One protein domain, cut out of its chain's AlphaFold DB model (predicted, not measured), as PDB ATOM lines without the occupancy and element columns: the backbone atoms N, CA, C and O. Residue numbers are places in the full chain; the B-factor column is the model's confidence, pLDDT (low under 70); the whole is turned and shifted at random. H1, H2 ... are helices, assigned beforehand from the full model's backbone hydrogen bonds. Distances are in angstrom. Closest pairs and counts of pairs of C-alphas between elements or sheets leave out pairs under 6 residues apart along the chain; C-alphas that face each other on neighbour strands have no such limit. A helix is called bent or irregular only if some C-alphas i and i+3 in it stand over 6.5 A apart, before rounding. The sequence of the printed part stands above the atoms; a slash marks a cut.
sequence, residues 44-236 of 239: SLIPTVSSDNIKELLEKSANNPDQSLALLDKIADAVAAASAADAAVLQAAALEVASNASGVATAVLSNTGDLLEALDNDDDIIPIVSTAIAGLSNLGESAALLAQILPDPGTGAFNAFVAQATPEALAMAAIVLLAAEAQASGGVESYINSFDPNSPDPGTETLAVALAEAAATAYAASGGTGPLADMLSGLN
ATOM      1  N   SER A  44     -13.880 -14.924  -0.553       67.94
ATOM      2  CA  SER A  44     -12.514 -15.469  -0.601       67.94
ATOM      3  C   SER A  44     -11.600 -14.757  -1.605       67.94
ATOM      4  O   SER A  44     -10.380 -14.917  -1.551       67.94
ATOM      5  N   LEU A  45     -12.177 -13.969  -2.517       70.19
ATOM      6  CA  LEU A  45     -11.459 -13.225  -3.555       70.19
ATOM      7  C   LEU A  45     -11.184 -11.770  -3.159       70.19
ATOM      8  O   LEU A  45     -10.335 -11.121  -3.770       70.19
ATOM      9  N   ILE A  46     -11.880 -11.264  -2.140       78.75
ATOM     10  CA  ILE A  46     -11.752  -9.883  -1.678       78.75
ATOM     11  C   ILE A  46     -10.616  -9.832  -0.642       78.75
ATOM     12  O   ILE A  46     -10.703 -10.522   0.379       78.75
ATOM     13  N   PRO A  47      -9.537  -9.059  -0.862       82.81
ATOM     14  CA  PRO A  47      -8.488  -8.878   0.141       82.81
ATOM     15  C   PRO A  47      -9.032  -8.154   1.384       82.81
ATOM     16  O   PRO A  47     -10.169  -7.686   1.397       82.81
ATOM     17  N   THR A  48      -8.236  -8.059   2.449       87.12
ATOM     18  CA  THR A  48      -8.621  -7.292   3.646       87.12
ATOM     19  C   THR A  48      -8.973  -5.854   3.268       87.12
ATOM     20  O   THR A  48      -8.177  -5.186   2.610       87.12
ATOM     21  N   VAL A  49     -10.153  -5.395   3.681       90.69
ATOM     22  CA  VAL A  49     -10.672  -4.058   3.373       90.69
ATOM     23  C   VAL A  49     -10.009  -3.010   4.272       90.69
ATOM     24  O   VAL A  49      -9.877  -3.213   5.478       90.69
ATOM     25  N   SER A  50      -9.595  -1.889   3.685       91.25
ATOM     26  CA  SER A  50      -9.105  -0.697   4.383       91.25
ATOM     27  C   SER A  50      -9.460   0.575   3.609       91.25
ATOM     28  O   SER A  50      -9.791   0.525   2.424       91.25
ATOM     29  N   SER A  51      -9.358   1.738   4.258       88.31
ATOM     30  CA  SER A  51      -9.556   3.042   3.607       88.31
ATOM     31  C   SER A  51      -8.616   3.260   2.410       88.31
ATOM     32  O   SER A  51      -9.007   3.890   1.431       88.31
ATOM     33  N   ASP A  52      -7.412   2.678   2.436       88.69
ATOM     34  CA  ASP A  52      -6.423   2.796   1.356       88.69
ATOM     35  C   ASP A  52      -6.792   2.019   0.081       88.69
ATOM     36  O   ASP A  52      -6.387   2.413  -1.014       88.69
ATOM     37  N   ASN A  53      -7.522   0.902   0.196       90.75
ATOM     38  CA  ASN A  53      -7.824   0.026  -0.945       90.75
ATOM     39  C   ASN A  53      -9.303   0.003  -1.352       90.75
ATOM     40  O   ASN A  53      -9.630  -0.538  -2.409       90.75
ATOM     41  N   ILE A  54     -10.190   0.611  -0.559       91.88
ATOM     42  CA  ILE A  54     -11.638   0.518  -0.756       91.88
ATOM     43  C   ILE A  54     -12.092   1.000  -2.137       91.88
ATOM     44  O   ILE A  54     -12.967   0.385  -2.740       91.88
ATOM     45  N   LYS A  55     -11.447   2.031  -2.692       89.94
ATOM     46  CA  LYS A  55     -11.762   2.537  -4.033       89.94
ATOM     47  C   LYS A  55     -11.491   1.505  -5.132       89.94
ATOM     48  O   LYS A  55     -12.302   1.332  -6.033       89.94
ATOM     49  N   GLU A  56     -10.374   0.787  -5.046       88.12
ATOM     50  CA  GLU A  56     -10.054  -0.276  -6.006       88.12
ATOM     51  C   GLU A  56     -11.018  -1.463  -5.855       88.12
ATOM     52  O   GLU A  56     -11.397  -2.099  -6.839       88.12
ATOM     53  N   LEU A  57     -11.430  -1.773  -4.622       89.94
ATOM     54  CA  LEU A  57     -12.389  -2.844  -4.353       89.94
ATOM     55  C   LEU A  57     -13.788  -2.510  -4.873       89.94
ATOM     56  O   LEU A  57     -14.413  -3.374  -5.488       89.94
ATOM     57  N   LEU A  58     -14.228  -1.259  -4.715       88.06
ATOM     58  CA  LEU A  58     -15.447  -0.722  -5.320       88.06
ATOM     59  C   LEU A  58     -15.451  -0.946  -6.835       88.06
ATOM     60  O   LEU A  58     -16.337  -1.626  -7.350       88.06
ATOM     61  N   GLU A  59     -14.412  -0.476  -7.530       87.31
ATOM     62  CA  GLU A  59     -14.276  -0.617  -8.987       87.31
ATOM     63  C   GLU A  59     -14.300  -2.085  -9.444       87.31
ATOM     64  O   GLU A  59     -14.878  -2.406 -10.482       87.31
ATOM     65  N   LYS A  60     -13.704  -2.997  -8.665       82.75
ATOM     66  CA  LYS A  60     -13.702  -4.439  -8.969       82.75
ATOM     67  C   LYS A  60     -15.046  -5.116  -8.726       82.75
ATOM     68  O   LYS A  60     -15.359  -6.074  -9.426       82.75
ATOM     69  N   SER A  61     -15.801  -4.649  -7.735       85.25
ATOM     70  CA  SER A  61     -17.127  -5.179  -7.399       85.25
ATOM     71  C   SER A  61     -18.248  -4.610  -8.275       85.25
ATOM     72  O   SER A  61     -19.333  -5.189  -8.342       85.25
ATOM     73  N   ALA A  62     -17.983  -3.505  -8.981       77.56
ATOM     74  CA  ALA A  62     -18.958  -2.818  -9.814       77.56
ATOM     75  C   ALA A  62     -19.619  -3.767 -10.830       77.56
ATOM     76  O   ALA A  62     -18.954  -4.535 -11.529       77.56
ATOM     77  N   ASN A  63     -20.948  -3.679 -10.945       72.88
ATOM     78  CA  ASN A  63     -21.789  -4.531 -11.802       72.88
ATOM     79  C   ASN A  63     -21.809  -6.027 -11.432       72.88
ATOM     80  O   ASN A  63     -22.292  -6.844 -12.220       72.88
ATOM     81  N   ASN A  64     -21.313  -6.404 -10.251       83.75
ATOM     82  CA  ASN A  64     -21.444  -7.751  -9.710       83.75
ATOM     83  C   ASN A  64     -22.129  -7.691  -8.330       83.75
ATOM     84  O   ASN A  64     -21.452  -7.437  -7.329       83.75
ATOM     85  N   PRO A  65     -23.457  -7.916  -8.265       85.38
ATOM     86  CA  PRO A  65     -24.223  -7.802  -7.024       85.38
ATOM     87  C   PRO A  65     -23.715  -8.711  -5.900       85.38
ATOM     88  O   PRO A  65     -23.604  -8.268  -4.762       85.38
ATOM     89  N   ASP A  66     -23.320  -9.948  -6.213       85.94
ATOM     90  CA  ASP A  66     -22.848 -10.911  -5.209       85.94
ATOM     91  C   ASP A  66     -21.460 -10.537  -4.662       85.94
ATOM     92  O   ASP A  66     -21.192 -10.673  -3.469       85.94
ATOM     93  N   GLN A  67     -20.565 -10.024  -5.516       87.12
ATOM     94  CA  GLN A  67     -19.273  -9.498  -5.054       87.12
ATOM     95  C   GLN A  67     -19.425  -8.189  -4.282       87.12
ATOM     96  O   GLN A  67     -18.673  -7.962  -3.339       87.12
ATOM     97  N   SER A  68     -20.386  -7.349  -4.665       90.94
ATOM     98  CA  SER A  68     -20.713  -6.128  -3.928       90.94
ATOM     99  C   SER A  68     -21.252  -6.477  -2.543       90.94
ATOM    100  O   SER A  68     -20.767  -5.944  -1.553       90.94
ATOM    101  N   LEU A  69     -22.161  -7.449  -2.432       90.50
ATOM    102  CA  LEU A  69     -22.672  -7.908  -1.140       90.50
ATOM    103  C   LEU A  69     -21.550  -8.453  -0.242       90.50
ATOM    104  O   LEU A  69     -21.431  -8.055   0.914       90.50
ATOM    105  N   ALA A  70     -20.666  -9.292  -0.791       91.06
ATOM    106  CA  ALA A  70     -19.515  -9.806  -0.050       91.06
ATOM    107  C   ALA A  70     -18.512  -8.704   0.350       91.06
ATOM    108  O   ALA A  70     -17.834  -8.822   1.370       91.06
ATOM    109  N   LEU A  71     -18.387  -7.635  -0.444       93.19
ATOM    110  CA  LEU A  71     -17.584  -6.468  -0.081       93.19
ATOM    111  C   LEU A  71     -18.248  -5.674   1.049       93.19
ATOM    112  O   LEU A  71     -17.540  -5.232   1.951       93.19
ATOM    113  N   LEU A  72     -19.575  -5.528   1.029       94.50
ATOM    114  CA  LEU A  72     -20.338  -4.820   2.060       94.50
ATOM    115  C   LEU A  72     -20.166  -5.481   3.430       94.50
ATOM    116  O   LEU A  72     -19.861  -4.797   4.403       94.50
ATOM    117  N   ASP A  73     -20.266  -6.808   3.478       93.94
ATOM    118  CA  ASP A  73     -20.024  -7.601   4.688       93.94
ATOM    119  C   ASP A  73     -18.607  -7.363   5.248       93.94
ATOM    120  O   ASP A  73     -18.418  -7.033   6.418       93.94
ATOM    121  N   LYS A  74     -17.587  -7.365   4.380       92.44
ATOM    122  CA  LYS A  74     -16.208  -7.062   4.798       92.44
ATOM    123  C   LYS A  74     -15.985  -5.614   5.225       92.44
ATOM    124  O   LYS A  74     -15.075  -5.353   6.013       92.44
ATOM    125  N   ILE A  75     -16.760  -4.667   4.698       94.81
ATOM    126  CA  ILE A  75     -16.737  -3.282   5.176       94.81
ATOM    127  C   ILE A  75     -17.276  -3.219   6.607       94.81
ATOM    128  O   ILE A  75     -16.672  -2.521   7.420       94.81
ATOM    129  N   ALA A  76     -18.334  -3.966   6.941       93.69
ATOM    130  CA  ALA A  76     -18.861  -4.021   8.307       93.69
ATOM    131  C   ALA A  76     -17.791  -4.470   9.314       93.69
ATOM    132  O   ALA A  76     -17.568  -3.799  10.327       93.69
ATOM    133  N   ASP A  77     -17.047  -5.527   8.982       90.75
ATOM    134  CA  ASP A  77     -15.915  -5.992   9.788       90.75
ATOM    135  C   ASP A  77     -14.796  -4.941   9.895       90.75
ATOM    136  O   ASP A  77     -14.240  -4.709  10.972       90.75
ATOM    137  N   ALA A  78     -14.448  -4.289   8.779       92.25
ATOM    138  CA  ALA A  78     -13.364  -3.310   8.740       92.25
ATOM    139  C   ALA A  78     -13.694  -2.037   9.534       92.25
ATOM    140  O   ALA A  78     -12.830  -1.522  10.245       92.25
ATOM    141  N   VAL A  79     -14.937  -1.552   9.461       94.19
ATOM    142  CA  VAL A  79     -15.407  -0.368  10.197       94.19
ATOM    143  C   VAL A  79     -15.302  -0.583  11.706       94.19
ATOM    144  O   VAL A  79     -14.856   0.320  12.413       94.19
ATOM    145  N   ALA A  80     -15.616  -1.783  12.202       89.75
ATOM    146  CA  ALA A  80     -15.535  -2.101  13.628       89.75
ATOM    147  C   ALA A  80     -14.108  -1.993  14.210       89.75
ATOM    148  O   ALA A  80     -13.946  -1.767  15.410       89.75
ATOM    149  N   ALA A  81     -13.075  -2.149  13.374       88.69
ATOM    150  CA  ALA A  81     -11.667  -2.079  13.768       88.69
ATOM    151  C   ALA A  81     -10.952  -0.789  13.316       88.69
ATOM    152  O   ALA A  81      -9.780  -0.583  13.651       88.69
ATOM    153  N   ALA A  82     -11.625   0.063  12.543       91.88
ATOM    154  CA  ALA A  82     -11.043   1.243  11.921       91.88
ATOM    155  C   ALA A  82     -10.883   2.419  12.899       91.88
ATOM    156  O   ALA A  82     -11.578   2.542  13.910       91.88
ATOM    157  N   SER A  83      -9.971   3.338  12.569       93.44
ATOM    158  CA  SER A  83      -9.958   4.658  13.202       93.44
ATOM    159  C   SER A  83     -11.225   5.434  12.822       93.44
ATOM    160  O   SER A  83     -11.836   5.151  11.797       93.44
ATOM    161  N   ALA A  84     -11.610   6.459  13.589       91.56
ATOM    162  CA  ALA A  84     -12.799   7.256  13.260       91.56
ATOM    163  C   ALA A  84     -12.729   7.905  11.859       91.56
ATOM    164  O   ALA A  84     -13.752   8.044  11.194       91.56
ATOM    165  N   ALA A  85     -11.530   8.285  11.403       91.12
ATOM    166  CA  ALA A  85     -11.335   8.861  10.075       91.12
ATOM    167  C   ALA A  85     -11.474   7.803   8.968       91.12
ATOM    168  O   ALA A  85     -12.149   8.045   7.972       91.12
ATOM    169  N   ASP A  86     -10.883   6.622   9.167       93.56
ATOM    170  CA  ASP A  86     -10.980   5.520   8.205       93.56
ATOM    171  C   ASP A  86     -12.396   4.938   8.157       93.56
ATOM    172  O   ASP A  86     -12.892   4.617   7.080       93.56
ATOM    173  N   ALA A  87     -13.073   4.855   9.305       93.69
ATOM    174  CA  ALA A  87     -14.460   4.425   9.407       93.69
ATOM    175  C   ALA A  87     -15.374   5.321   8.568       93.69
ATOM    176  O   ALA A  87     -16.166   4.796   7.796       93.69
ATOM    177  N   ALA A  88     -15.210   6.647   8.627       94.12
ATOM    178  CA  ALA A  88     -16.000   7.573   7.813       94.12
ATOM    179  C   ALA A  88     -15.823   7.329   6.301       94.12
ATOM    180  O   ALA A  88     -16.799   7.359   5.553       94.12
ATOM    181  N   VAL A  89     -14.596   7.038   5.849       93.56
ATOM    182  CA  VAL A  89     -14.307   6.706   4.440       93.56
ATOM    183  C   VAL A  89     -14.940   5.370   4.044       93.56
ATOM    184  O   VAL A  89     -15.561   5.261   2.988       93.56
ATOM    185  N   LEU A  90     -14.814   4.352   4.897       95.00
ATOM    186  CA  LEU A  90     -15.390   3.026   4.667       95.00
ATOM    187  C   LEU A  90     -16.928   3.053   4.672       95.00
ATOM    188  O   LEU A  90     -17.553   2.415   3.831       95.00
ATOM    189  N   GLN A  91     -17.535   3.832   5.566       96.25
ATOM    190  CA  GLN A  91     -18.982   4.052   5.635       96.25
ATOM    191  C   GLN A  91     -19.503   4.785   4.394       96.25
ATOM    192  O   GLN A  91     -20.550   4.421   3.867       96.25
ATOM    193  N   ALA A  92     -18.759   5.768   3.873       94.06
ATOM    194  CA  ALA A  92     -19.108   6.433   2.617       94.06
ATOM    195  C   ALA A  92     -19.046   5.470   1.423       94.06
ATOM    196  O   ALA A  92     -19.950   5.458   0.589       94.06
ATOM    197  N   ALA A  93     -18.028   4.608   1.371       93.12
ATOM    198  CA  ALA A  93     -17.939   3.564   0.355       93.12
ATOM    199  C   ALA A  93     -19.079   2.535   0.457       93.12
ATOM    200  O   ALA A  93     -19.577   2.073  -0.569       93.12
ATOM    201  N   ALA A  94     -19.526   2.206   1.674       95.06
ATOM    202  CA  ALA A  94     -20.622   1.266   1.902       95.06
ATOM    203  C   ALA A  94     -21.920   1.678   1.192       95.06
ATOM    204  O   ALA A  94     -22.674   0.803   0.775       95.06
ATOM    205  N   LEU A  95     -22.160   2.981   0.996       94.38
ATOM    206  CA  LEU A  95     -23.334   3.486   0.274       94.38
ATOM    207  C   LEU A  95     -23.373   2.984  -1.174       94.38
ATOM    208  O   LEU A  95     -24.384   2.461  -1.644       94.38
ATOM    209  N   GLU A  96     -22.250   3.121  -1.880       91.00
ATOM    210  CA  GLU A  96     -22.128   2.709  -3.276       91.00
ATOM    211  C   GLU A  96     -22.134   1.182  -3.395       91.00
ATOM    212  O   GLU A  96     -22.819   0.627  -4.256       91.00
ATOM    213  N   VAL A  97     -21.448   0.488  -2.479       91.06
ATOM    214  CA  VAL A  97     -21.472  -0.979  -2.431       91.06
ATOM    215  C   VAL A  97     -22.890  -1.501  -2.198       91.06
ATOM    216  O   VAL A  97     -23.314  -2.407  -2.909       91.06
ATOM    217  N   ALA A  98     -23.648  -0.929  -1.261       91.94
ATOM    218  CA  ALA A  98     -25.019  -1.347  -0.975       91.94
ATOM    219  C   ALA A  98     -25.970  -1.076  -2.152       91.94
ATOM    220  O   ALA A  98     -26.818  -1.911  -2.471       91.94
ATOM    221  N   SER A  99     -25.804   0.051  -2.849       88.06
ATOM    222  CA  SER A  99     -26.573   0.359  -4.063       88.06
ATOM    223  C   SER A  99     -26.298  -0.638  -5.199       88.06
ATOM    224  O   SER A  99     -27.225  -1.110  -5.864       88.06
ATOM    225  N   ASN A 100     -25.034  -1.034  -5.378       86.81
ATOM    226  CA  ASN A 100     -24.639  -2.047  -6.358       86.81
ATOM    227  C   ASN A 100     -25.086  -3.465  -5.958       86.81
ATOM    228  O   ASN A 100     -25.549  -4.223  -6.808       86.81
ATOM    229  N   ALA A 101     -24.973  -3.817  -4.675       88.56
ATOM    230  CA  ALA A 101     -25.357  -5.121  -4.135       88.56
ATOM    231  C   ALA A 101     -26.868  -5.363  -4.219       88.56
ATOM    232  O   ALA A 101     -27.291  -6.444  -4.619       88.56
ATOM    233  N   SER A 102     -27.664  -4.339  -3.898       86.38
ATOM    234  CA  SER A 102     -29.129  -4.383  -3.966       86.38
ATOM    235  C   SER A 102     -29.681  -4.313  -5.392       86.38
ATOM    236  O   SER A 102     -30.843  -4.635  -5.616       86.38
ATOM    237  N   GLY A 103     -28.890  -3.842  -6.361       80.25
ATOM    238  CA  GLY A 103     -29.345  -3.596  -7.731       80.25
ATOM    239  C   GLY A 103     -30.206  -2.337  -7.898       80.25
ATOM    240  O   GLY A 103     -30.692  -2.087  -9.005       80.25
ATOM    241  N   VAL A 104     -30.374  -1.520  -6.846       77.31
ATOM    242  CA  VAL A 104     -31.163  -0.276  -6.890       77.31
ATOM    243  C   VAL A 104     -30.642   0.671  -7.966       77.31
ATOM    244  O   VAL A 104     -31.439   1.164  -8.759       77.31
ATOM    245  N   ALA A 105     -29.324   0.871  -8.074       71.06
ATOM    246  CA  ALA A 105     -28.750   1.733  -9.112       71.06
ATOM    247  C   ALA A 105     -29.190   1.313 -10.527       71.06
ATOM    248  O   ALA A 105     -29.589   2.143 -11.344       71.06
ATOM    249  N   THR A 106     -29.162   0.010 -10.817       73.56
ATOM    250  CA  THR A 106     -29.578  -0.529 -12.118       73.56
ATOM    251  C   THR A 106     -31.081  -0.395 -12.336       73.56
ATOM    252  O   THR A 106     -31.503  -0.037 -13.438       73.56
ATOM    253  N   ALA A 107     -31.894  -0.654 -11.311       73.19
ATOM    254  CA  ALA A 107     -33.342  -0.522 -11.406       73.19
ATOM    255  C   ALA A 107     -33.772   0.935 -11.609       73.19
ATOM    256  O   ALA A 107     -34.600   1.198 -12.479       73.19
ATOM    257  N   VAL A 108     -33.166   1.887 -10.891       69.25
ATOM    258  CA  VAL A 108     -33.431   3.322 -11.067       69.25
ATOM    259  C   VAL A 108     -33.075   3.753 -12.488       69.25
ATOM    260  O   VAL A 108     -33.919   4.326 -13.173       69.25
ATOM    261  N   LEU A 109     -31.878   3.408 -12.980       68.69
ATOM    262  CA  LEU A 109     -31.442   3.750 -14.343       68.69
ATOM    263  C   LEU A 109     -32.321   3.119 -15.430       68.69
ATOM    264  O   LEU A 109     -32.590   3.753 -16.448       68.69
ATOM    265  N   SER A 110     -32.784   1.884 -15.221       70.56
ATOM    266  CA  SER A 110     -33.622   1.181 -16.201       70.56
ATOM    267  C   SER A 110     -35.045   1.736 -16.274       70.56
ATOM    268  O   SER A 110     -35.683   1.586 -17.309       70.56
ATOM    269  N   ASN A 111     -35.523   2.387 -15.206       69.56
ATOM    270  CA  ASN A 111     -36.880   2.934 -15.114       69.56
ATOM    271  C   ASN A 111     -36.913   4.472 -15.103       69.56
ATOM    272  O   ASN A 111     -37.982   5.050 -14.962       69.56
ATOM    273  N   THR A 112     -35.776   5.166 -15.254       67.94
ATOM    274  CA  THR A 112     -35.727   6.641 -15.167       67.94
ATOM    275  C   THR A 112     -36.643   7.314 -16.192       67.94
ATOM    276  O   THR A 112     -37.283   8.303 -15.857       67.94
ATOM    277  N   GLY A 113     -36.735   6.788 -17.421       64.94
ATOM    278  CA  GLY A 113     -37.635   7.332 -18.446       64.94
ATOM    279  C   GLY A 113     -39.100   7.286 -18.010       64.94
ATOM    280  O   GLY A 113     -39.763   8.317 -17.997       64.94
ATOM    281  N   ASP A 114     -39.549   6.114 -17.565       71.94
ATOM    282  CA  ASP A 114     -40.929   5.880 -17.133       71.94
ATOM    283  C   ASP A 114     -41.259   6.643 -15.837       71.94
ATOM    284  O   ASP A 114     -42.364   7.152 -15.679       71.94
ATOM    285  N   LEU A 115     -40.294   6.776 -14.916       67.31
ATOM    286  CA  LEU A 115     -40.448   7.561 -13.686       67.31
ATOM    287  C   LEU A 115     -40.596   9.060 -13.977       67.31
ATOM    288  O   LEU A 115     -41.435   9.712 -13.364       67.31
ATOM    289  N   LEU A 116     -39.796   9.604 -14.900       67.81
ATOM    290  CA  LEU A 116     -39.904  11.009 -15.307       67.81
ATOM    291  C   LEU A 116     -41.224  11.275 -16.036       67.81
ATOM    292  O   LEU A 116     -41.880  12.272 -15.760       67.81
ATOM    293  N   GLU A 117     -41.639  10.366 -16.920       70.06
ATOM    294  CA  GLU A 117     -42.919  10.474 -17.624       70.06
ATOM    295  C   GLU A 117     -44.108  10.407 -16.656       70.06
ATOM    296  O   GLU A 117     -45.046  11.193 -16.787       70.06
ATOM    297  N   ALA A 118     -44.053   9.536 -15.645       67.44
ATOM    298  CA  ALA A 118     -45.105   9.442 -14.638       67.44
ATOM    299  C   ALA A 118     -45.202  10.701 -13.758       67.44
ATOM    300  O   ALA A 118     -46.307  11.154 -13.464       67.44
ATOM    301  N   LEU A 119     -44.059  11.289 -13.382       65.06
ATOM    302  CA  LEU A 119     -44.004  12.542 -12.618       65.06
ATOM    303  C   LEU A 119     -44.571  13.736 -13.396       65.06
ATOM    304  O   LEU A 119     -45.213  14.594 -12.799       65.06
ATOM    305  N   ASP A 120     -44.349  13.791 -14.710       66.44
ATOM    306  CA  ASP A 120     -44.837  14.886 -15.557       66.44
ATOM    307  C   ASP A 120     -46.334  14.758 -15.907       66.44
ATOM    308  O   ASP A 120     -46.990  15.765 -16.186       66.44
ATOM    309  N   ASN A 121     -46.881  13.535 -15.897       65.19
ATOM    310  CA  ASN A 121     -48.252  13.244 -16.332       65.19
ATOM    311  C   ASN A 121     -49.252  12.984 -15.187       65.19
ATOM    312  O   ASN A 121     -50.409  12.677 -15.476       65.19
ATOM    313  N   ASP A 122     -48.836  13.112 -13.921       59.25
ATOM    314  CA  ASP A 122     -49.615  12.693 -12.738       59.25
ATOM    315  C   ASP A 122     -50.082  11.217 -12.819       59.25
ATOM    316  O   ASP A 122     -51.129  10.845 -12.276       59.25
ATOM    317  N   ASP A 123     -49.325  10.360 -13.513       61.19
ATOM    318  CA  ASP A 123     -49.632   8.932 -13.609       61.19
ATOM    319  C   ASP A 123     -49.249   8.202 -12.312       61.19
ATOM    320  O   ASP A 123     -48.376   8.622 -11.548       61.19
ATOM    321  N   ASP A 124     -49.905   7.066 -12.057       68.25
ATOM    322  CA  ASP A 124     -49.634   6.263 -10.867       68.25
ATOM    323  C   ASP A 124     -48.211   5.677 -10.920       68.25
ATOM    324  O   ASP A 124     -47.912   4.760 -11.690       68.25
ATOM    325  N   ILE A 125     -47.320   6.223 -10.090       70.38
ATOM    326  CA  ILE A 125     -45.912   5.824  -9.989       70.38
ATOM    327  C   ILE A 125     -45.733   4.519  -9.194       70.38
ATOM    328  O   ILE A 125     -44.701   3.847  -9.300       70.38
ATOM    329  N   ILE A 126     -46.742   4.120  -8.407       74.81
ATOM    330  CA  ILE A 126     -46.665   2.988  -7.477       74.81
ATOM    331  C   ILE A 126     -46.419   1.654  -8.206       74.81
ATOM    332  O   ILE A 126     -45.543   0.903  -7.761       74.81
ATOM    333  N   PRO A 127     -47.089   1.323  -9.330       77.12
ATOM    334  CA  PRO A 127     -46.826   0.094 -10.081       77.12
ATOM    335  C   PRO A 127     -45.415   0.022 -10.681       77.12
ATOM    336  O   PRO A 127     -44.817  -1.059 -10.706       77.12
ATOM    337  N   ILE A 128     -44.866   1.156 -11.134       73.12
ATOM    338  CA  ILE A 128     -43.511   1.246 -11.703       73.12
ATOM    339  C   ILE A 128     -42.484   0.943 -10.607       73.12
ATOM    340  O   ILE A 128     -41.659   0.039 -10.751       73.12
ATOM    341  N   VAL A 129     -42.599   1.624  -9.463       74.44
ATOM    342  CA  VAL A 129     -41.707   1.429  -8.309       74.44
ATOM    343  C   VAL A 129     -41.854   0.020  -7.722       74.44
ATOM    344  O   VAL A 129     -40.855  -0.628  -7.416       74.44
ATOM    345  N   SER A 130     -43.078  -0.512  -7.644       78.50
ATOM    346  CA  SER A 130     -43.333  -1.884  -7.177       78.50
ATOM    347  C   SER A 130     -42.654  -2.930  -8.058       78.50
ATOM    348  O   SER A 130     -42.066  -3.886  -7.551       78.50
ATOM    349  N   THR A 131     -42.701  -2.743  -9.379       78.62
ATOM    350  CA  THR A 131     -42.053  -3.641 -10.343       78.62
ATOM    351  C   THR A 131     -40.533  -3.549 -10.241       78.62
ATOM    352  O   THR A 131     -39.857  -4.579 -10.249       78.62
ATOM    353  N   ALA A 132     -40.000  -2.335 -10.089       75.94
ATOM    354  CA  ALA A 132     -38.572  -2.107  -9.914       75.94
ATOM    355  C   ALA A 132     -38.037  -2.800  -8.652       75.94
ATOM    356  O   ALA A 132     -37.024  -3.488  -8.737       75.94
ATOM    357  N   ILE A 133     -38.740  -2.689  -7.517       78.69
ATOM    358  CA  ILE A 133     -38.329  -3.276  -6.229       78.69
ATOM    359  C   ILE A 133     -38.452  -4.802  -6.224       78.69
ATOM    360  O   ILE A 133     -37.567  -5.489  -5.719       78.69
ATOM    361  N   ALA A 134     -39.508  -5.360  -6.823       74.50
ATOM    362  CA  ALA A 134     -39.710  -6.810  -6.865       74.50
ATOM    363  C   ALA A 134     -38.593  -7.566  -7.613       74.50
ATOM    364  O   ALA A 134     -38.403  -8.762  -7.388       74.50
ATOM    365  N   GLY A 135     -37.864  -6.881  -8.503       67.69
ATOM    366  CA  GLY A 135     -36.744  -7.434  -9.267       67.69
ATOM    367  C   GLY A 135     -35.375  -7.320  -8.591       67.69
ATOM    368  O   GLY A 135     -34.389  -7.762  -9.180       67.69
ATOM    369  N   LEU A 136     -35.289  -6.721  -7.399       78.81
ATOM    370  CA  LEU A 136     -34.018  -6.452  -6.731       78.81
ATOM    371  C   LEU A 136     -33.503  -7.673  -5.966       78.81
ATOM    372  O   LEU A 136     -34.108  -8.146  -5.002       78.81
ATOM    373  N   SER A 137     -32.343  -8.173  -6.389       71.44
ATOM    374  CA  SER A 137     -31.601  -9.209  -5.671       71.44
ATOM    375  C   SER A 137     -30.882  -8.603  -4.463       71.44
ATOM    376  O   SER A 137     -30.376  -7.491  -4.539       71.44
ATOM    377  N   ASN A 138     -30.806  -9.341  -3.353       83.94
ATOM    378  CA  ASN A 138     -30.040  -8.976  -2.150       83.94
ATOM    379  C   ASN A 138     -30.452  -7.652  -1.464       83.94
ATOM    380  O   ASN A 138     -29.719  -7.174  -0.599       83.94
ATOM    381  N   LEU A 139     -31.612  -7.066  -1.801       87.56
ATOM    382  CA  LEU A 139     -32.076  -5.784  -1.250       87.56
ATOM    383  C   LEU A 139     -32.144  -5.794   0.283       87.56
ATOM    384  O   LEU A 139     -31.515  -4.959   0.928       87.56
ATOM    385  N   GLY A 140     -32.857  -6.763   0.863       88.06
ATOM    386  CA  GLY A 140     -33.020  -6.854   2.317       88.06
ATOM    387  C   GLY A 140     -31.702  -7.074   3.063       88.06
ATOM    388  O   GLY A 140     -31.472  -6.457   4.098       88.06
ATOM    389  N   GLU A 141     -30.806  -7.906   2.525       91.75
ATOM    390  CA  GLU A 141     -29.496  -8.168   3.140       91.75
ATOM    391  C   GLU A 141     -28.567  -6.952   3.032       91.75
ATOM    392  O   GLU A 141     -27.931  -6.567   4.012       91.75
ATOM    393  N   SER A 142     -28.564  -6.286   1.874       92.38
ATOM    394  CA  SER A 142     -27.801  -5.054   1.658       92.38
ATOM    395  C   SER A 142     -28.277  -3.935   2.582       92.38
ATOM    396  O   SER A 142     -27.452  -3.247   3.175       92.38
ATOM    397  N   ALA A 143     -29.593  -3.769   2.746       92.38
ATOM    398  CA  ALA A 143     -30.168  -2.769   3.641       92.38
ATOM    399  C   ALA A 143     -29.846  -3.056   5.116       92.38
ATOM    400  O   ALA A 143     -29.474  -2.139   5.846       92.38
ATOM    401  N   ALA A 144     -29.917  -4.320   5.544       93.25
ATOM    402  CA  ALA A 144     -29.580  -4.712   6.912       93.25
ATOM    403  C   ALA A 144     -28.099  -4.456   7.244       93.25
ATOM    404  O   ALA A 144     -27.795  -3.852   8.274       93.25
ATOM    405  N   LEU A 145     -27.181  -4.860   6.358       93.81
ATOM    406  CA  LEU A 145     -25.750  -4.585   6.516       93.81
ATOM    407  C   LEU A 145     -25.464  -3.083   6.481       93.81
ATOM    408  O   LEU A 145     -24.694  -2.579   7.295       93.81
ATOM    409  N   LEU A 146     -26.111  -2.347   5.578       94.31
ATOM    410  CA  LEU A 146     -25.953  -0.901   5.490       94.31
ATOM    411  C   LEU A 146     -26.389  -0.208   6.790       94.31
ATOM    412  O   LEU A 146     -25.636   0.602   7.323       94.31
ATOM    413  N   ALA A 147     -27.549  -0.568   7.342       93.38
ATOM    414  CA  ALA A 147     -28.026  -0.029   8.616       93.38
ATOM    415  C   ALA A 147     -27.093  -0.366   9.795       93.38
ATOM    416  O   ALA A 147     -26.985   0.419  10.731       93.38
ATOM    417  N   GLN A 148     -26.389  -1.501   9.743       93.19
ATOM    418  CA  GLN A 148     -25.381  -1.872  10.740       93.19
ATOM    419  C   GLN A 148     -24.075  -1.071  10.598       93.19
ATOM    420  O   GLN A 148     -23.420  -0.774  11.598       93.19
ATOM    421  N   ILE A 149     -23.663  -0.767   9.365       95.31
ATOM    422  CA  ILE A 149     -22.411  -0.060   9.065       95.31
ATOM    423  C   ILE A 149     -22.517   1.428   9.407       95.31
ATOM    424  O   ILE A 149     -21.543   2.036   9.872       95.31
ATOM    425  N   LEU A 150     -23.673   2.027   9.120       95.62
ATOM    426  CA  LEU A 150     -23.853   3.465   9.219       95.62
ATOM    427  C   LEU A 150     -23.992   3.933  10.675       95.62
ATOM    428  O   LEU A 150     -24.607   3.262  11.499       95.62
ATOM    429  N   PRO A 151     -23.406   5.095  11.012       93.38
ATOM    430  CA  PRO A 151     -23.519   5.666  12.346       93.38
ATOM    431  C   PRO A 151     -24.919   6.249  12.585       93.38
ATOM    432  O   PRO A 151     -25.587   6.685  11.649       93.38
ATOM    433  N   ASP A 152     -25.317   6.343  13.854       93.06
ATOM    434  CA  ASP A 152     -26.611   6.919  14.228       93.06
ATOM    435  C   ASP A 152     -26.746   8.385  13.762       93.06
ATOM    436  O   ASP A 152     -25.807   9.180  13.951       93.06
ATOM    437  N   PRO A 153     -27.913   8.785  13.217       91.88
ATOM    438  CA  PRO A 153     -28.191  10.169  12.846       91.88
ATOM    439  C   PRO A 153     -27.978  11.161  13.995       91.88
ATOM    440  O   PRO A 153     -28.184  10.859  15.170       91.88
ATOM    441  N   GLY A 154     -27.556  12.382  13.657       86.75
ATOM    442  CA  GLY A 154     -27.333  13.456  14.637       86.75
ATOM    443  C   GLY A 154     -26.045  13.327  15.461       86.75
ATOM    444  O   GLY A 154     -25.790  14.150  16.342       86.75
ATOM    445  N   THR A 155     -25.203  12.331  15.179       92.62
ATOM    446  CA  THR A 155     -23.908  12.148  15.849       92.62
ATOM    447  C   THR A 155     -22.751  12.819  15.100       92.62
ATOM    448  O   THR A 155     -22.809  13.091  13.899       92.62
ATOM    449  N   GLY A 156     -21.635  13.057  15.800       92.19
ATOM    450  CA  GLY A 156     -20.401  13.540  15.164       92.19
ATOM    451  C   GLY A 156     -19.813  12.548  14.152       92.19
ATOM    452  O   GLY A 156     -19.222  12.973  13.163       92.19
ATOM    453  N   ALA A 157     -20.015  11.244  14.373       92.44
ATOM    454  CA  ALA A 157     -19.620  10.196  13.434       92.44
ATOM    455  C   ALA A 157     -20.443  10.270  12.140       92.44
ATOM    456  O   ALA A 157     -19.864  10.232  11.060       92.44
ATOM    457  N   PHE A 158     -21.759  10.483  12.246       93.69
ATOM    458  CA  PHE A 158     -22.631  10.696  11.089       93.69
ATOM    459  C   PHE A 158     -22.212  11.908  10.265       93.69
ATOM    460  O   PHE A 158     -22.017  11.789   9.061       93.69
ATOM    461  N   ASN A 159     -21.946  13.046  10.908       92.81
ATOM    462  CA  ASN A 159     -21.481  14.239  10.197       92.81
ATOM    463  C   ASN A 159     -20.134  14.018   9.485       92.81
ATOM    464  O   ASN A 159     -19.928  14.523   8.381       92.81
ATOM    465  N   ALA A 160     -19.213  13.267  10.100       91.88
ATOM    466  CA  ALA A 160     -17.922  12.943   9.495       91.88
ATOM    467  C   ALA A 160     -18.066  12.014   8.280       91.88
ATOM    468  O   ALA A 160     -17.404  12.237   7.270       91.88
ATOM    469  N   PHE A 161     -18.944  11.012   8.367       94.00
ATOM    470  CA  PHE A 161     -19.298  10.119   7.264       94.00
ATOM    471  C   PHE A 161     -19.969  10.883   6.109       94.00
ATOM    472  O   PHE A 161     -19.519  10.777   4.970       94.00
ATOM    473  N   VAL A 162     -20.980  11.713   6.399       93.06
ATOM    474  CA  VAL A 162     -21.693  12.517   5.390       93.06
ATOM    475  C   VAL A 162     -20.725  13.425   4.633       93.06
ATOM    476  O   VAL A 162     -20.837  13.562   3.421       93.06
ATOM    477  N   ALA A 163     -19.723  13.990   5.312       91.88
ATOM    478  CA  ALA A 163     -18.701  14.822   4.676       91.88
ATOM    479  C   ALA A 163     -17.786  14.066   3.688       91.88
ATOM    480  O   ALA A 163     -17.109  14.711   2.888       91.88
ATOM    481  N   GLN A 164     -17.730  12.731   3.751       91.19
ATOM    482  CA  GLN A 164     -16.988  11.887   2.805       91.19
ATOM    483  C   GLN A 164     -17.864  11.373   1.651       91.19
ATOM    484  O   GLN A 164     -17.331  10.928   0.635       91.19
ATOM    485  N   ALA A 165     -19.189  11.403   1.803       90.12
ATOM    486  CA  ALA A 165     -20.130  10.850   0.839       90.12
ATOM    487  C   ALA A 165     -20.527  11.868  -0.240       90.12
ATOM    488  O   ALA A 165     -20.570  13.077  -0.006       90.12
ATOM    489  N   THR A 166     -20.858  11.374  -1.436       86.50
ATOM    490  CA  THR A 166     -21.488  12.203  -2.470       86.50
ATOM    491  C   THR A 166     -22.999  12.307  -2.230       86.50
ATOM    492  O   THR A 166     -23.593  11.370  -1.684       86.50
ATOM    493  N   PRO A 167     -23.653  13.405  -2.657       82.81
ATOM    494  CA  PRO A 167     -25.108  13.544  -2.559       82.81
ATOM    495  C   PRO A 167     -25.863  12.382  -3.222       82.81
ATOM    496  O   PRO A 167     -26.833  11.872  -2.667       82.81
ATOM    497  N   GLU A 168     -25.373  11.910  -4.372       82.06
ATOM    498  CA  GLU A 168     -25.943  10.778  -5.106       82.06
ATOM    499  C   GLU A 168     -25.887   9.490  -4.278       82.06
ATOM    500  O   GLU A 168     -26.865   8.747  -4.219       82.06
ATOM    501  N   ALA A 169     -24.750   9.221  -3.630       86.75
ATOM    502  CA  ALA A 169     -24.568   8.017  -2.830       86.75
ATOM    503  C   ALA A 169     -25.474   8.027  -1.590       86.75
ATOM    504  O   ALA A 169     -26.065   7.000  -1.258       86.75
ATOM    505  N   LEU A 170     -25.638   9.191  -0.950       88.25
ATOM    506  CA  LEU A 170     -26.563   9.378   0.174       88.25
ATOM    507  C   LEU A 170     -28.017   9.120  -0.245       88.25
ATOM    508  O   LEU A 170     -28.725   8.360   0.416       88.25
ATOM    509  N   ALA A 171     -28.445   9.688  -1.374       83.44
ATOM    510  CA  ALA A 171     -29.798   9.501  -1.890       83.44
ATOM    511  C   ALA A 171     -30.068   8.045  -2.311       83.44
ATOM    512  O   ALA A 171     -31.116   7.490  -1.988       83.44
ATOM    513  N   MET A 172     -29.116   7.397  -2.990       84.12
ATOM    514  CA  MET A 172     -29.239   5.984  -3.363       84.12
ATOM    515  C   MET A 172     -29.324   5.079  -2.133       84.12
ATOM    516  O   MET A 172     -30.157   4.178  -2.100       84.12
ATOM    517  N   ALA A 173     -28.516   5.334  -1.106       88.75
ATOM    518  CA  ALA A 173     -28.579   4.596   0.148       88.75
ATOM    519  C   ALA A 173     -29.931   4.763   0.858       88.75
ATOM    520  O   ALA A 173     -30.498   3.772   1.315       88.75
ATOM    521  N   ALA A 174     -30.491   5.977   0.887       87.69
ATOM    522  CA  ALA A 174     -31.839   6.201   1.407       87.69
ATOM    523  C   ALA A 174     -32.888   5.369   0.645       87.69
ATOM    524  O   ALA A 174     -33.716   4.706   1.266       87.69
ATOM    525  N   ILE A 175     -32.807   5.322  -0.691       85.19
ATOM    526  CA  ILE A 175     -33.703   4.500  -1.520       85.19
ATOM    527  C   ILE A 175     -33.533   3.008  -1.217       85.19
ATOM    528  O   ILE A 175     -34.535   2.309  -1.125       85.19
ATOM    529  N   VAL A 176     -32.305   2.511  -1.028       89.25
ATOM    530  CA  VAL A 176     -32.052   1.108  -0.643       89.25
ATOM    531  C   VAL A 176     -32.771   0.761   0.661       89.25
ATOM    532  O   VAL A 176     -33.455  -0.259   0.727       89.25
ATOM    533  N   LEU A 177     -32.648   1.615   1.681       90.25
ATOM    534  CA  LEU A 177     -33.286   1.401   2.979       90.25
ATOM    535  C   LEU A 177     -34.821   1.445   2.873       90.25
ATOM    536  O   LEU A 177     -35.486   0.511   3.314       90.25
ATOM    537  N   LEU A 178     -35.388   2.465   2.217       87.19
ATOM    538  CA  LEU A 178     -36.843   2.599   2.047       87.19
ATOM    539  C   LEU A 178     -37.438   1.489   1.171       87.19
ATOM    540  O   LEU A 178     -38.522   0.986   1.450       87.19
ATOM    541  N   ALA A 179     -36.736   1.071   0.116       85.75
ATOM    542  CA  ALA A 179     -37.185  -0.019  -0.744       85.75
ATOM    543  C   ALA A 179     -37.223  -1.357   0.011       85.75
ATOM    544  O   ALA A 179     -38.133  -2.159  -0.211       85.75
ATOM    545  N   ALA A 180     -36.263  -1.594   0.911       88.69
ATOM    546  CA  ALA A 180     -36.262  -2.772   1.770       88.69
ATOM    547  C   ALA A 180     -37.428  -2.750   2.773       88.69
ATOM    548  O   ALA A 180     -38.120  -3.759   2.914       88.69
ATOM    549  N   GLU A 181     -37.702  -1.602   3.403       86.44
ATOM    550  CA  GLU A 181     -38.859  -1.429   4.297       86.44
ATOM    551  C   GLU A 181     -40.188  -1.605   3.549       86.44
ATOM    552  O   GLU A 181     -41.096  -2.297   4.020       86.44
ATOM    553  N   ALA A 182     -40.282  -1.090   2.321       83.31
ATOM    554  CA  ALA A 182     -41.442  -1.295   1.463       83.31
ATOM    555  C   ALA A 182     -41.658  -2.776   1.118       83.31
ATOM    556  O   ALA A 182     -42.789  -3.270   1.147       83.31
ATOM    557  N   GLN A 183     -40.581  -3.510   0.825       84.00
ATOM    558  CA  GLN A 183     -40.646  -4.949   0.582       84.00
ATOM    559  C   GLN A 183     -41.076  -5.719   1.843       84.00
ATOM    560  O   GLN A 183     -41.875  -6.655   1.743       84.00
ATOM    561  N   ALA A 184     -40.595  -5.317   3.021       86.00
ATOM    562  CA  ALA A 184     -40.948  -5.930   4.302       86.00
ATOM    563  C   ALA A 184     -42.400  -5.639   4.730       86.00
ATOM    564  O   ALA A 184     -43.054  -6.500   5.321       86.00
ATOM    565  N   SER A 185     -42.934  -4.469   4.368       81.31
ATOM    566  CA  SER A 185     -44.268  -3.979   4.753       81.31
ATOM    567  C   SER A 185     -45.420  -4.491   3.874       81.31
ATOM    568  O   SER A 185     -46.553  -4.011   3.966       81.31
ATOM    569  N   GLY A 186     -45.157  -5.477   3.011       77.88
ATOM    570  CA  GLY A 186     -46.156  -6.061   2.110       77.88
ATOM    571  C   GLY A 186     -46.295  -5.351   0.761       77.88
ATOM    572  O   GLY A 186     -47.238  -5.643   0.027       77.88
ATOM    573  N   GLY A 187     -45.359  -4.463   0.413       76.31
ATOM    574  CA  GLY A 187     -45.283  -3.782  -0.879       76.31
ATOM    575  C   GLY A 187     -45.313  -2.258  -0.771       76.31
ATOM    576  O   GLY A 187     -45.668  -1.685   0.259       76.31
ATOM    577  N   VAL A 188     -44.973  -1.602  -1.881       79.81
ATOM    578  CA  VAL A 188     -44.823  -0.140  -1.990       79.81
ATOM    579  C   VAL A 188     -46.101   0.609  -1.626       79.81
ATOM    580  O   VAL A 188     -46.043   1.587  -0.894       79.81
ATOM    581  N   GLU A 189     -47.258   0.132  -2.084       79.19
ATOM    582  CA  GLU A 189     -48.547   0.770  -1.787       79.19
ATOM    583  C   GLU A 189     -48.873   0.735  -0.287       79.19
ATOM    584  O   GLU A 189     -49.289   1.738   0.287       79.19
ATOM    585  N   SER A 190     -48.650  -0.408   0.366       80.69
ATOM    586  CA  SER A 190     -48.839  -0.555   1.815       80.69
ATOM    587  C   SER A 190     -47.927   0.406   2.577       80.69
ATOM    588  O   SER A 190     -48.384   1.128   3.458       80.69
ATOM    589  N   TYR A 191     -46.662   0.468   2.159       81.00
ATOM    590  CA  TYR A 191     -45.629   1.279   2.785       81.00
ATOM    591  C   TYR A 191     -45.867   2.785   2.659       81.00
ATOM    592  O   TYR A 191     -45.849   3.493   3.660       81.00
ATOM    593  N   ILE A 192     -46.153   3.283   1.451       78.00
ATOM    594  CA  ILE A 192     -46.415   4.714   1.217       78.00
ATOM    595  C   ILE A 192     -47.611   5.194   2.044       78.00
ATOM    596  O   ILE A 192     -47.607   6.314   2.546       78.00
ATOM    597  N   ASN A 193     -48.630   4.350   2.216       78.19
ATOM    598  CA  ASN A 193     -49.813   4.701   2.997       78.19
ATOM    599  C   ASN A 193     -49.552   4.775   4.513       78.19
ATOM    600  O   ASN A 193     -50.363   5.366   5.230       78.19
ATOM    601  N   SER A 194     -48.472   4.164   5.011       77.38
ATOM    602  CA  SER A 194     -48.113   4.154   6.434       77.38
ATOM    603  C   SER A 194     -46.910   5.027   6.786       77.38
ATOM    604  O   SER A 194     -46.762   5.384   7.951       77.38
ATOM    605  N   PHE A 195     -46.061   5.355   5.813       79.75
ATOM    606  CA  PHE A 195     -44.832   6.105   6.031       79.75
ATOM    607  C   PHE A 195     -45.110   7.600   6.240       79.75
ATOM    608  O   PHE A 195     -45.701   8.261   5.383       79.75
ATOM    609  N   ASP A 196     -44.639   8.148   7.363       78.19
ATOM    610  CA  ASP A 196     -44.605   9.590   7.621       78.19
ATOM    611  C   ASP A 196     -43.146  10.052   7.766       78.19
ATOM    612  O   ASP A 196     -42.521   9.780   8.793       78.19
ATOM    613  N   PRO A 197     -42.591  10.798   6.792       72.19
ATOM    614  CA  PRO A 197     -41.208  11.263   6.864       72.19
ATOM    615  C   PRO A 197     -40.947  12.239   8.022       72.19
ATOM    616  O   PRO A 197     -39.796  12.421   8.407       72.19
ATOM    617  N   ASN A 198     -41.984  12.852   8.611       77.69
ATOM    618  CA  ASN A 198     -41.842  13.739   9.773       77.69
ATOM    619  C   ASN A 198     -41.852  12.982  11.106       77.69
ATOM    620  O   ASN A 198     -41.510  13.547  12.148       77.69
ATOM    621  N   SER A 199     -42.284  11.724  11.087       82.50
ATOM    622  CA  SER A 199     -42.335  10.844  12.249       82.50
ATOM    623  C   SER A 199     -41.959   9.412  11.844       82.50
ATOM    624  O   SER A 199     -42.774   8.507  12.039       82.50
ATOM    625  N   PRO A 200     -40.749   9.200  11.288       81.94
ATOM    626  CA  PRO A 200     -40.332   7.887  10.819       81.94
ATOM    627  C   PRO A 200     -40.219   6.908  11.986       81.94
ATOM    628  O   PRO A 200     -39.862   7.294  13.108       81.94
ATOM    629  N   ASP A 201     -40.462   5.629  11.717       82.81
ATOM    630  CA  ASP A 201     -40.282   4.601  12.726       82.81
ATOM    631  C   ASP A 201     -38.799   4.521  13.159       82.81
ATOM    632  O   ASP A 201     -37.869   4.719  12.356       82.81
ATOM    633  N   PRO A 202     -38.522   4.257  14.452       82.25
ATOM    634  CA  PRO A 202     -37.152   4.150  14.937       82.25
ATOM    635  C   PRO A 202     -36.374   3.036  14.227       82.25
ATOM    636  O   PRO A 202     -36.821   1.892  14.176       82.25
ATOM    637  N   GLY A 203     -35.163   3.353  13.761       85.94
ATOM    638  CA  GLY A 203     -34.273   2.403  13.088       85.94
ATOM    639  C   GLY A 203     -34.026   2.785  11.633       85.94
ATOM    640  O   GLY A 203     -33.550   3.889  11.359       85.94
ATOM    641  N   THR A 204     -34.324   1.867  10.712       87.00
ATOM    642  CA  THR A 204     -34.041   2.002   9.276       87.00
ATOM    643  C   THR A 204     -34.664   3.250   8.659       87.00
ATOM    644  O   THR A 204     -33.984   3.956   7.919       87.00
ATOM    645  N   GLU A 205     -35.924   3.560   8.979       85.75
ATOM    646  CA  GLU A 205     -36.612   4.722   8.407       85.75
ATOM    647  C   GLU A 205     -35.995   6.036   8.878       85.75
ATOM    648  O   GLU A 205     -35.728   6.923   8.072       85.75
ATOM    649  N   THR A 206     -35.688   6.138  10.175       89.69
ATOM    650  CA  THR A 206     -35.000   7.308  10.738       89.69
ATOM    651  C   THR A 206     -33.653   7.541  10.046       89.69
ATOM    652  O   THR A 206     -33.305   8.674   9.710       89.69
ATOM    653  N   LEU A 207     -32.893   6.469   9.801       90.56
ATOM    654  CA  LEU A 207     -31.625   6.540   9.080       90.56
ATOM    655  C   LEU A 207     -31.830   6.942   7.612       90.56
ATOM    656  O   LEU A 207     -31.109   7.802   7.112       90.56
ATOM    657  N   ALA A 208     -32.822   6.367   6.933       87.44
ATOM    658  CA  ALA A 208     -33.126   6.672   5.540       87.44
ATOM    659  C   ALA A 208     -33.541   8.137   5.338       87.44
ATOM    660  O   ALA A 208     -33.037   8.791   4.424       87.44
ATOM    661  N   VAL A 209     -34.393   8.671   6.220       85.56
ATOM    662  CA  VAL A 209     -34.785  10.087   6.216       85.56
ATOM    663  C   VAL A 209     -33.564  10.978   6.431       85.56
ATOM    664  O   VAL A 209     -33.317  11.872   5.626       85.56
ATOM    665  N   ALA A 210     -32.729  10.685   7.433       89.94
ATOM    666  CA  ALA A 210     -31.527  11.474   7.700       89.94
ATOM    667  C   ALA A 210     -30.536  11.486   6.518       89.94
ATOM    668  O   ALA A 210     -29.901  12.507   6.244       89.94
ATOM    669  N   LEU A 211     -30.395  10.368   5.796       88.50
ATOM    670  CA  LEU A 211     -29.582  10.298   4.577       88.50
ATOM    671  C   LEU A 211     -30.187  11.129   3.437       88.50
ATOM    672  O   LEU A 211     -29.450  11.829   2.743       88.50
ATOM    673  N   ALA A 212     -31.510  11.082   3.256       83.44
ATOM    674  CA  ALA A 212     -32.208  11.872   2.245       83.44
ATOM    675  C   ALA A 212     -32.113  13.384   2.526       83.44
ATOM    676  O   ALA A 212     -31.828  14.161   1.615       83.44
ATOM    677  N   GLU A 213     -32.255  13.804   3.785       84.12
ATOM    678  CA  GLU A 213     -32.051  15.193   4.222       84.12
ATOM    679  C   GLU A 213     -30.605  15.660   4.002       84.12
ATOM    680  O   GLU A 213     -30.362  16.767   3.507       84.12
ATOM    681  N   ALA A 214     -29.627  14.806   4.329       85.88
ATOM    682  CA  ALA A 214     -28.215  15.086   4.090       85.88
ATOM    683  C   ALA A 214     -27.915  15.231   2.588       85.88
ATOM    684  O   ALA A 214     -27.211  16.163   2.192       85.88
ATOM    685  N   ALA A 215     -28.493  14.364   1.750       84.12
ATOM    686  CA  ALA A 215     -28.391  14.453   0.296       84.12
ATOM    687  C   ALA A 215     -28.993  15.764  -0.229       84.12
ATOM    688  O   ALA A 215     -28.324  16.497  -0.958       84.12
ATOM    689  N   ALA A 216     -30.219  16.100   0.186       76.38
ATOM    690  CA  ALA A 216     -30.904  17.330  -0.208       76.38
ATOM    691  C   ALA A 216     -30.104  18.582   0.191       76.38
ATOM    692  O   ALA A 216     -29.890  19.482  -0.624       76.38
ATOM    693  N   THR A 217     -29.575  18.604   1.418       82.12
ATOM    694  CA  THR A 217     -28.725  19.695   1.915       82.12
ATOM    695  C   THR A 217     -27.443  19.829   1.091       82.12
ATOM    696  O   THR A 217     -27.053  20.939   0.719       82.12
ATOM    697  N   ALA A 218     -26.788  18.712   0.767       78.56
ATOM    698  CA  ALA A 218     -25.563  18.712  -0.027       78.56
ATOM    699  C   ALA A 218     -25.811  19.147  -1.489       78.56
ATOM    700  O   ALA A 218     -25.001  19.882  -2.065       78.56
ATOM    701  N   TYR A 219     -26.960  18.787  -2.074       73.12
ATOM    702  CA  TYR A 219     -27.393  19.296  -3.380       73.12
ATOM    703  C   TYR A 219     -27.645  20.806  -3.357       73.12
ATOM    704  O   TYR A 219     -27.102  21.531  -4.195       73.12
ATOM    705  N   ALA A 220     -28.380  21.304  -2.360       70.50
ATOM    706  CA  ALA A 220     -28.635  22.735  -2.206       70.50
ATOM    707  C   ALA A 220     -27.331  23.537  -2.025       70.50
ATOM    708  O   ALA A 220     -27.156  24.597  -2.631       70.50
ATOM    709  N   ALA A 221     -26.381  23.015  -1.243       71.75
ATOM    710  CA  ALA A 221     -25.091  23.658  -0.996       71.75
ATOM    711  C   ALA A 221     -24.152  23.660  -2.218       71.75
ATOM    712  O   ALA A 221     -23.331  24.568  -2.357       71.75
ATOM    713  N   SER A 222     -24.263  22.667  -3.105       63.75
ATOM    714  CA  SER A 222     -23.439  22.566  -4.321       63.75
ATOM    715  C   SER A 222     -23.961  23.409  -5.493       63.75
ATOM    716  O   SER A 222     -23.277  23.526  -6.510       63.75
ATOM    717  N   GLY A 223     -25.145  24.024  -5.358       57.81
ATOM    718  CA  GLY A 223     -25.811  24.751  -6.443       57.81
ATOM    719  C   GLY A 223     -26.241  23.840  -7.599       57.81
ATOM    720  O   GLY A 223     -26.426  24.322  -8.717       57.81
ATOM    721  N   GLY A 224     -26.334  22.531  -7.342       53.25
ATOM    722  CA  GLY A 224     -26.624  21.515  -8.342       53.25
ATOM    723  C   GLY A 224     -28.057  21.612  -8.859       53.25
ATOM    724  O   GLY A 224     -29.002  21.725  -8.085       53.25
ATOM    725  N   THR A 225     -28.206  21.539 -10.179       54.34
ATOM    726  CA  THR A 225     -29.480  21.328 -10.870       54.34
ATOM    727  C   THR A 225     -29.462  19.936 -11.503       54.34
ATOM    728  O   THR A 225     -28.458  19.537 -12.099       54.34
ATOM    729  N   GLY A 226     -30.541  19.166 -11.360       52.66
ATOM    730  CA  GLY A 226     -30.649  17.832 -11.950       52.66
ATOM    731  C   GLY A 226     -31.814  17.009 -11.388       52.66
ATOM    732  O   GLY A 226     -32.306  17.324 -10.306       52.66
ATOM    733  N   PRO A 227     -32.212  15.915 -12.067       51.75
ATOM    734  CA  PRO A 227     -33.444  15.184 -11.754       51.75
ATOM    735  C   PRO A 227     -33.531  14.683 -10.307       51.75
ATOM    736  O   PRO A 227     -34.592  14.728  -9.699       51.75
ATOM    737  N   LEU A 228     -32.406  14.250  -9.723       57.00
ATOM    738  CA  LEU A 228     -32.369  13.772  -8.338       57.00
ATOM    739  C   LEU A 228     -32.551  14.906  -7.318       57.00
ATOM    740  O   LEU A 228     -33.208  14.718  -6.299       57.00
ATOM    741  N   ALA A 229     -31.989  16.084  -7.599       57.31
ATOM    742  CA  ALA A 229     -32.156  17.264  -6.757       57.31
ATOM    743  C   ALA A 229     -33.604  17.779  -6.819       57.31
ATOM    744  O   ALA A 229     -34.175  18.121  -5.784       57.31
ATOM    745  N   ASP A 230     -34.218  17.751  -8.007       55.56
ATOM    746  CA  ASP A 230     -35.619  18.131  -8.204       55.56
ATOM    747  C   ASP A 230     -36.561  17.165  -7.460       55.56
ATOM    748  O   ASP A 230     -37.419  17.616  -6.698       55.56
ATOM    749  N   MET A 231     -36.332  15.846  -7.564       58.34
ATOM    750  CA  MET A 231     -37.082  14.828  -6.810       58.34
ATOM    751  C   MET A 231     -36.952  15.011  -5.291       58.34
ATOM    752  O   MET A 231     -37.957  14.961  -4.586       58.34
ATOM    753  N   LEU A 232     -35.746  15.269  -4.773       56.97
ATOM    754  CA  LEU A 232     -35.524  15.481  -3.336       56.97
ATOM    755  C   LEU A 232     -36.161  16.782  -2.825       56.97
ATOM    756  O   LEU A 232     -36.690  16.806  -1.715       56.97
ATOM    757  N   SER A 233     -36.163  17.850  -3.629       54.91
ATOM    758  CA  SER A 233     -36.829  19.111  -3.274       54.91
ATOM    759  C   SER A 233     -38.355  18.969  -3.181       54.91
ATOM    760  O   SER A 233     -38.981  19.575  -2.312       54.91
ATOM    761  N   GLY A 234     -38.948  18.110  -4.020       50.28
ATOM    762  CA  GLY A 234     -40.381  17.805  -4.011       50.28
ATOM    763  C   GLY A 234     -40.845  17.006  -2.790       50.28
ATOM    764  O   GLY A 234     -42.029  17.037  -2.462       50.28
ATOM    765  N   LEU A 235     -39.927  16.339  -2.077       53.59
ATOM    766  CA  LEU A 235     -40.232  15.589  -0.853       53.59
ATOM    767  C   LEU A 235     -40.386  16.489   0.389       53.59
ATOM    768  O   LEU A 235     -40.729  15.988   1.456       53.59
ATOM    769  N   ASN A 236     -40.153  17.804   0.263       51.25
ATOM    770  CA  ASN A 236     -40.287  18.798   1.337       51.25
ATOM    771  C   ASN A 236     -39.523  18.422   2.630       51.25
ATOM    772  O   ASN A 236     -39.977  18.700   3.737       51.25
TER     773      ASN A 236
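What this domain is: This is residues 44 to 236 of the 239 residues of an uncharacterized protein of Treponema caldarium (strain ATCC 51460 / DSM 7334 / H1) (UniProt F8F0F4). Look first for H8, a helix through the middle; on one side of it H2, H3 and H6 form a three-helix bundle, with H1 and H7 packed on H3, while H10 folds back along H8. The hairpin of H4 and H5, with H9, makes the end of the long axis away from the bundle, and H11 packs on H10. You will find 193 residues printed, with eleven named helices, H1 to H11 in order along the chain, and no named strand; the class is all helix. The whole is compact, with a radius of gyration of the C-alphas of 16.1 A and spans of 48 by 33 by 31 A.

Where its parts are: Find C-alpha 84 at (-12.799, 7.256, 13.260); from there H3 runs 26.4 A to residue 102, with a kink of 28 degrees near residue 96. H2 is residues 65 to 81, 25.0 A, and H6 is residues 139 to 149. H1 is residues 54 to 61, beginning at C-alpha 54 at (-11.638, 0.518, -0.756), and H7 is residues 156 to 162. H8 spans residues 167 to 184, 26.0 A, and H10 residues 204 to 222, 26.8 A. H4, residues 104 to 121, is irregular: C-alphas 110 and 113 are 7.7 A apart. H5 is residues 126 to 134, H9 residues 188 to 194, and H11 residues 227 to 234, ending at C-alpha 234 at (-40.381, 17.805, -4.011).

How they stand to each other: H2, H3 and H6 are an up and down bundle, each running against the one before. H3 touches H2 at Ala 101 and Pro 65, C-alphas 4.1 A apart, and H6 at Ser 102 and Leu 139, 4.2 A. H1 touches H3 at a shallow tilt of 12 degrees, closest at the C-alphas of Leu 58 and Val 97, 6.7 A. Residues 84 to 92 of H3 touch H7, closest at the C-alphas of Ala 88 and Phe 161, 4.2 A. The hub, H8, touches six helices, among them H10, opposite ways at 24 degrees, a shallow tilt; the C-alphas of Ala 174 and Ala 208 are 4.4 A apart. H8 and H9 touch only at the corner. Every O i to N i+4 pair is within hydrogen-bond range except in H2, 12 of 13, H3, 13 of 15, and H4, 12 of 14.

The domain as a whole: The C-alphas farthest apart are those of Ala 81 and Asn 121, 49.8 A. The printed part has no cut and no long link. Its mean pLDDT is 81.8; 31 residues are under 70, among them 118 to 124 and 222 to 236.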